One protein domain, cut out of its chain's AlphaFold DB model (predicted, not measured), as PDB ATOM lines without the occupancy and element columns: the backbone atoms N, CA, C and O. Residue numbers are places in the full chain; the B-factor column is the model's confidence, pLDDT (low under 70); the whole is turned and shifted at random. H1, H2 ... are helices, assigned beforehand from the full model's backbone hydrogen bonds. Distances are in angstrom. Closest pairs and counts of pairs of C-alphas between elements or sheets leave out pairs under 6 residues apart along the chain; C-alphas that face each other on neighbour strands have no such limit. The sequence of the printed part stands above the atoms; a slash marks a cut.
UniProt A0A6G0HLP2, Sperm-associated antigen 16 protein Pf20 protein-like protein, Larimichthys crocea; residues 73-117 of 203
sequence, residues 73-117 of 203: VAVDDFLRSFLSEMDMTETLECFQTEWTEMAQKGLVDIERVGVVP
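AT A GLANCE: This is residues 73 to 117 of the 203 residues of the protein "Sperm-associated antigen 16 protein Pf20 protein-like protein" of Larimichthys crocea (UniProt A0A6G0HLP2). The longer helix H2 and the shorter H1 form a flat helical hairpin, and the tail of residues 105 to 117 folds back from the end of H2 toward the beginning of the printed part, like a loose, nearly closed ring. The 45 printed residues hold two named helices, H1 then H2, and no named strand: all helix. The whole is only just compact, close to loose, with a radius of gyration of the C-alphas of 10.9 A; it spans 29 by 25 by 7 A.

HOW THE PARTS SIT: Start at H2, residues 89 to 104; with residues 89 to 96 alone it touches H1, residues 75 to 85. Their closest C-alphas, Leu 83 and Leu 92, are 5.7 A apart. They run opposite ways at a shallow tilt of 20 degrees. In both, every O i to N i+4 pair is within hydrogen-bond range.

IN THESE COORDINATES: Find C-alpha 89 at (-29.088, -31.002, 22.937); H2 runs 22.5 A to C-alpha 104 at (-51.156, -33.248, 19.335). H1 begins at C-alpha 75, (-42.005, -33.653, 34.972), and runs 15.0 A.

THE WHOLE: The C-alphas farthest apart, Asp 87 and Gly 106, are 29.3 A apart; Val 73 and Pro 117 have C-alphas 8.7 A apart. The printed part has no cut, and the H1 to H2 link is tight. Confidence is under 70 at residues 111 to 112.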
ATOM      1  N   VAL A  73     -43.081 -28.135  39.851       76.06
ATOM      2  CA  VAL A  73     -42.555 -28.242  38.481       76.06
ATOM      3  C   VAL A  73     -43.109 -29.509  37.831       76.06
ATOM      4  O   VAL A  73     -43.048 -30.589  38.426       76.06
ATOM      5  N   ALA A  74     -43.645 -29.388  36.617       84.62
ATOM      6  CA  ALA A  74     -44.105 -30.534  35.844       84.62
ATOM      7  C   ALA A  74     -42.912 -31.397  35.387       84.62
ATOM      8  O   ALA A  74     -41.818 -30.893  35.120       84.62
ATOM      9  N   VAL A  75     -43.093 -32.719  35.323       84.75
ATOM     10  CA  VAL A  75     -42.005 -33.653  34.972       84.75
ATOM     11  C   VAL A  75     -41.412 -33.372  33.586       84.75
ATOM     12  O   VAL A  75     -40.205 -33.514  33.399       84.75
ATOM     13  N   ASP A  76     -42.218 -32.941  32.619       85.50
ATOM     14  CA  ASP A  76     -41.763 -32.599  31.271       85.50
ATOM     15  C   ASP A  76     -40.898 -31.326  31.241       85.50
ATOM     16  O   ASP A  76     -39.857 -31.315  30.578       85.50
ATOM     17  N   ASP A  77     -41.256 -30.291  32.007       86.06
ATOM     18  CA  ASP A  77     -40.424 -29.090  32.189       86.06
ATOM     19  C   ASP A  77     -39.076 -29.433  32.831       86.06
ATOM     20  O   ASP A  77     -38.022 -28.925  32.427       86.06
ATOM     21  N   PHE A  78     -39.099 -30.334  33.814       87.38
ATOM     22  CA  PHE A  78     -37.890 -30.834  34.448       87.38
ATOM     23  C   PHE A  78     -36.993 -31.595  33.475       87.38
ATOM     24  O   PHE A  78     -35.800 -31.311  33.431       87.38
ATOM     25  N   LEU A  79     -37.540 -32.507  32.669       88.56
ATOM     26  CA  LEU A  79     -36.755 -33.254  31.685       88.56
ATOM     27  C   LEU A  79     -36.106 -32.325  30.655       88.56
ATOM     28  O   LEU A  79     -34.928 -32.494  30.349       88.56
ATOM     29  N   ARG A  80     -36.827 -31.299  30.175       90.31
ATOM     30  CA  ARG A  80     -36.238 -30.286  29.283       90.31
ATOM     31  C   ARG A  80     -35.102 -29.531  29.963       90.31
ATOM     32  O   ARG A  80     -34.033 -29.380  29.375       90.31
ATOM     33  N   SER A  81     -35.325 -29.095  31.203       89.00
ATOM     34  CA  SER A  81     -34.323 -28.373  31.991       89.00
ATOM     35  C   SER A  81     -33.088 -29.238  32.258       89.00
ATOM     36  O   SER A  81     -31.970 -28.772  32.094       89.00
ATOM     37  N   PHE A  82     -33.281 -30.512  32.607       90.19
ATOM     38  CA  PHE A  82     -32.214 -31.475  32.866       90.19
ATOM     39  C   PHE A  82     -31.382 -31.759  31.614       90.19
ATOM     40  O   PHE A  82     -30.159 -31.679  31.656       90.19
ATOM     41  N   LEU A  83     -32.033 -32.062  30.488       93.81
ATOM     42  CA  LEU A  83     -31.333 -32.330  29.230       93.81
ATOM     43  C   LEU A  83     -30.573 -31.094  28.737       93.81
ATOM     44  O   LEU A  83     -29.480 -31.235  28.196       93.81
ATOM     45  N   SER A  84     -31.114 -29.894  28.970       92.38
ATOM     46  CA  SER A  84     -30.404 -28.644  28.702       92.38
ATOM     47  C   SER A  84     -29.212 -28.438  29.640       92.38
ATOM     48  O   SER A  84     -28.165 -28.006  29.178       92.38
ATOM     49  N   GLU A  85     -29.349 -28.719  30.939       89.62
ATOM     50  CA  GLU A  85     -28.267 -28.564  31.926       89.62
ATOM     51  C   GLU A  85     -27.129 -29.570  31.733       89.62
ATOM     52  O   GLU A  85     -25.986 -29.272  32.067       89.62
ATOM     53  N   MET A  86     -27.436 -30.746  31.187       92.06
ATOM     54  CA  MET A  86     -26.463 -31.797  30.884       92.06
ATOM     55  C   MET A  86     -25.882 -31.691  29.461       92.06
ATOM     56  O   MET A  86     -25.215 -32.624  29.018       92.06
ATOM     57  N   ASP A  87     -26.154 -30.597  28.736       92.50
ATOM     58  CA  ASP A  87     -25.726 -30.357  27.347       92.50
ATOM     59  C   ASP A  87     -26.144 -31.467  26.352       92.50
ATOM     60  O   ASP A  87     -25.520 -31.681  25.311       92.50
ATOM     61  N   MET A  88     -27.247 -32.170  26.633       93.94
ATOM     62  CA  MET A  88     -27.800 -33.242  25.795       93.94
ATOM     63  C   MET A  88     -28.772 -32.687  24.740       93.94
ATOM     64  O   MET A  88     -29.952 -33.039  24.705       93.94
ATOM     65  N   THR A  89     -28.278 -31.799  23.881       93.06
ATOM     66  CA  THR A  89     -29.088 -31.002  22.937       93.06
ATOM     67  C   THR A  89     -29.827 -31.834  21.883       93.06
ATOM     68  O   THR A  89     -31.019 -31.619  21.682       93.06
ATOM     69  N   GLU A  90     -29.185 -32.833  21.272       96.00
ATOM     70  CA  GLU A  90     -29.839 -33.726  20.294       96.00
ATOM     71  C   GLU A  90     -30.970 -34.551  20.936       96.00
ATOM     72  O   GLU A  90     -32.060 -34.693  20.379       96.00
ATOM     73  N   THR A  91     -30.744 -35.052  22.156       95.88
ATOM     74  CA  THR A  91     -31.764 -35.773  22.933       95.88
ATOM     75  C   THR A  91     -32.917 -34.852  23.318       95.88
ATOM     76  O   THR A  91     -34.073 -35.274  23.290       95.88
ATOM     77  N   LEU A  92     -32.620 -33.596  23.660       95.31
ATOM     78  CA  LEU A  92     -33.622 -32.580  23.964       95.31
ATOM     79  C   LEU A  92     -34.504 -32.278  22.747       95.31
ATOM     80  O   LEU A  92     -35.724 -32.234  22.897       95.31
ATOM     81  N   GLU A  93     -33.925 -32.108  21.558       94.56
ATOM     82  CA  GLU A  93     -34.684 -31.860  20.323       94.56
ATOM     83  C   GLU A  93     -35.579 -33.046  19.948       94.56
ATOM     84  O   GLU A  93     -36.758 -32.861  19.624       94.56
ATOM     85  N   CYS A  94     -35.050 -34.269  20.044       95.81
ATOM     86  CA  CYS A  94     -35.823 -35.484  19.803       95.81
ATOM     87  C   CYS A  94     -37.003 -35.586  20.782       95.81
ATOM     88  O   CYS A  94     -38.157 -35.702  20.364       95.81
ATOM     89  N   PHE A  95     -36.732 -35.419  22.083       93.56
ATOM     90  CA  PHE A  95     -37.755 -35.426  23.127       93.56
ATOM     91  C   PHE A  95     -38.837 -34.369  22.885       93.56
ATOM     92  O   PHE A  95     -40.021 -34.679  22.964       93.56
ATOM     93  N   GLN A  96     -38.462 -33.128  22.564       92.31
ATOM     94  CA  GLN A  96     -39.424 -32.055  22.295       92.31
ATOM     95  C   GLN A  96     -40.308 -32.363  21.084       92.31
ATOM     96  O   GLN A  96     -41.516 -32.106  21.122       92.31
ATOM     97  N   THR A  97     -39.721 -32.928  20.029       93.38
ATOM     98  CA  THR A  97     -40.437 -33.291  18.802       93.38
ATOM     99  C   THR A  97     -41.449 -34.402  19.076       93.38
ATOM    100  O   THR A  97     -42.639 -34.227  18.803       93.38
ATOM    101  N   GLU A  98     -41.012 -35.501  19.698       92.75
ATOM    102  CA  GLU A  98     -41.879 -36.632  20.043       92.75
ATOM    103  C   GLU A  98     -42.975 -36.229  21.038       92.75
ATOM    104  O   GLU A  98     -44.141 -36.580  20.861       92.75
ATOM    105  N   TRP A  99     -42.631 -35.444  22.060       88.56
ATOM    106  CA  TRP A  99     -43.583 -34.963  23.060       88.56
ATOM    107  C   TRP A  99     -44.687 -34.107  22.432       88.56
ATOM    108  O   TRP A  99     -45.867 -34.293  22.731       88.56
ATOM    109  N   THR A 100     -44.319 -33.206  21.516       88.12
ATOM    110  CA  THR A 100     -45.274 -32.345  20.803       88.12
ATOM    111  C   THR A 100     -46.182 -33.165  19.889       88.12
ATOM    112  O   THR A 100     -47.394 -32.948  19.866       88.12
ATOM    113  N   GLU A 101     -45.624 -34.136  19.166       91.88
ATOM    114  CA  GLU A 101     -46.389 -35.033  18.298       91.88
ATOM    115  C   GLU A 101     -47.387 -35.885  19.100       91.88
ATOM    116  O   GLU A 101     -48.556 -36.012  18.727       91.88
ATOM    117  N   MET A 102     -46.953 -36.434  20.235       86.94
ATOM    118  CA  MET A 102     -47.795 -37.245  21.114       86.94
ATOM    119  C   MET A 102     -48.893 -36.419  21.797       86.94
ATOM    120  O   MET A 102     -50.028 -36.891  21.914       86.94
ATOM    121  N   ALA A 103     -48.587 -35.179  22.187       84.25
ATOM    122  CA  ALA A 103     -49.562 -34.232  22.718       84.25
ATOM    123  C   ALA A 103     -50.629 -33.868  21.671       84.25
ATOM    124  O   ALA A 103     -51.822 -33.921  21.960       84.25
ATOM    125  N   GLN A 104     -50.227 -33.573  20.429       85.94
ATOM    126  CA  GLN A 104     -51.156 -33.248  19.335       85.94
ATOM    127  C   GLN A 104     -52.081 -34.413  18.971       85.94
ATOM    128  O   GLN A 104     -53.245 -34.201  18.633       85.94
ATOM    129  N   LYS A 105     -51.580 -35.649  19.050       89.62
ATOM    130  CA  LYS A 105     -52.376 -36.862  18.811       89.62
ATOM    131  C   LYS A 105     -53.266 -37.248  20.001       89.62
ATOM    132  O   LYS A 105     -54.030 -38.202  19.885       89.62
ATOM    133  N   GLY A 106     -53.167 -36.543  21.132       79.62
ATOM    134  CA  GLY A 106     -53.902 -36.852  22.361       79.62
ATOM    135  C   GLY A 106     -53.476 -38.166  23.024       79.62
ATOM    136  O   GLY A 106     -54.236 -38.725  23.810       79.62
ATOM    137  N   LEU A 107     -52.288 -38.690  22.692       79.88
ATOM    138  CA  LEU A 107     -51.745 -39.915  23.295       79.88
ATOM    139  C   LEU A 107     -51.141 -39.659  24.681       79.88
ATOM    140  O   LEU A 107     -50.978 -40.596  25.461       79.88
ATOM    141  N   VAL A 108     -50.815 -38.401  24.978       75.81
ATOM    142  CA  VAL A 108     -50.328 -37.956  26.282       75.81
ATOM    143  C   VAL A 108     -51.381 -37.057  26.902       75.81
ATOM    144  O   VAL A 108     -51.755 -36.029  26.339       75.81
ATOM    145  N   ASP A 109     -51.846 -37.455  28.079       74.12
ATOM    146  CA  ASP A 109     -52.684 -36.615  28.916       74.12
ATOM    147  C   ASP A 109     -51.783 -35.641  29.686       74.12
ATOM    148  O   ASP A 109     -51.150 -36.012  30.677       74.12
ATOM    149  N   ILE A 110     -51.702 -34.408  29.182       70.19
ATOM    150  CA  ILE A 110     -50.882 -33.321  29.734       70.19
ATOM    151  C   ILE A 110     -51.295 -33.015  31.185       70.19
ATOM    152  O   ILE A 110     -50.445 -32.668  32.000       70.19
ATOM    153  N   GLU A 111     -52.569 -33.216  31.544       66.44
ATOM    154  CA  GLU A 111     -53.078 -32.984  32.903       66.44
ATOM    155  C   GLU A 111     -52.701 -34.109  33.881       66.44
ATOM    156  O   GLU A 111     -52.716 -33.915  35.097       66.44
ATOM    157  N   ARG A 112     -52.328 -35.287  33.365       66.56
ATOM    158  CA  ARG A 112     -51.836 -36.429  34.154       66.56
ATOM    159  C   ARG A 112     -50.319 -36.509  34.255       66.56
ATOM    160  O   ARG A 112     -49.817 -37.408  34.937       66.56
ATOM    161  N   VAL A 113     -49.586 -35.618  33.591       74.00
ATOM    162  CA  VAL A 113     -48.134 -35.542  33.752       74.00
ATOM    163  C   VAL A 113     -47.848 -35.219  35.213       74.00
ATOM    164  O   VAL A 113     -48.331 -34.233  35.765       74.00
ATOM    165  N   GLY A 114     -47.122 -36.124  35.867       76.12
ATOM    166  CA  GLY A 114     -46.811 -35.994  37.280       76.12
ATOM    167  C   GLY A 114     -45.998 -34.737  37.578       76.12
ATOM    168  O   GLY A 114     -45.369 -34.134  36.707       76.12
ATOM    169  N   VAL A 115     -45.985 -34.375  38.852       83.00
ATOM    170  CA  VAL A 115     -45.131 -33.320  39.393       83.00
ATOM    171  C   VAL A 115     -43.810 -33.936  39.849       83.00
ATOM    172  O   VAL A 115     -43.774 -35.071  40.334       83.00
ATOM    173  N   VAL A 116     -42.715 -33.195  39.700       80.12
ATOM    174  CA  VAL A 116     -41.407 -33.605  40.221       80.12
ATOM    175  C   VAL A 116     -41.446 -33.666  41.752       80.12
ATOM    176  O   VAL A 116     -41.910 -32.714  42.377       80.12
ATOM    177  N   PRO A 117     -40.930 -34.736  42.383       81.81
ATOM    178  CA  PRO A 117     -40.865 -34.823  43.837       81.81
ATOM    179  C   PRO A 117     -40.147 -33.624  44.467       81.81
ATOM    180  O   PRO A 117     -39.039 -33.272  44.056       81.81
TER     181      PRO A 117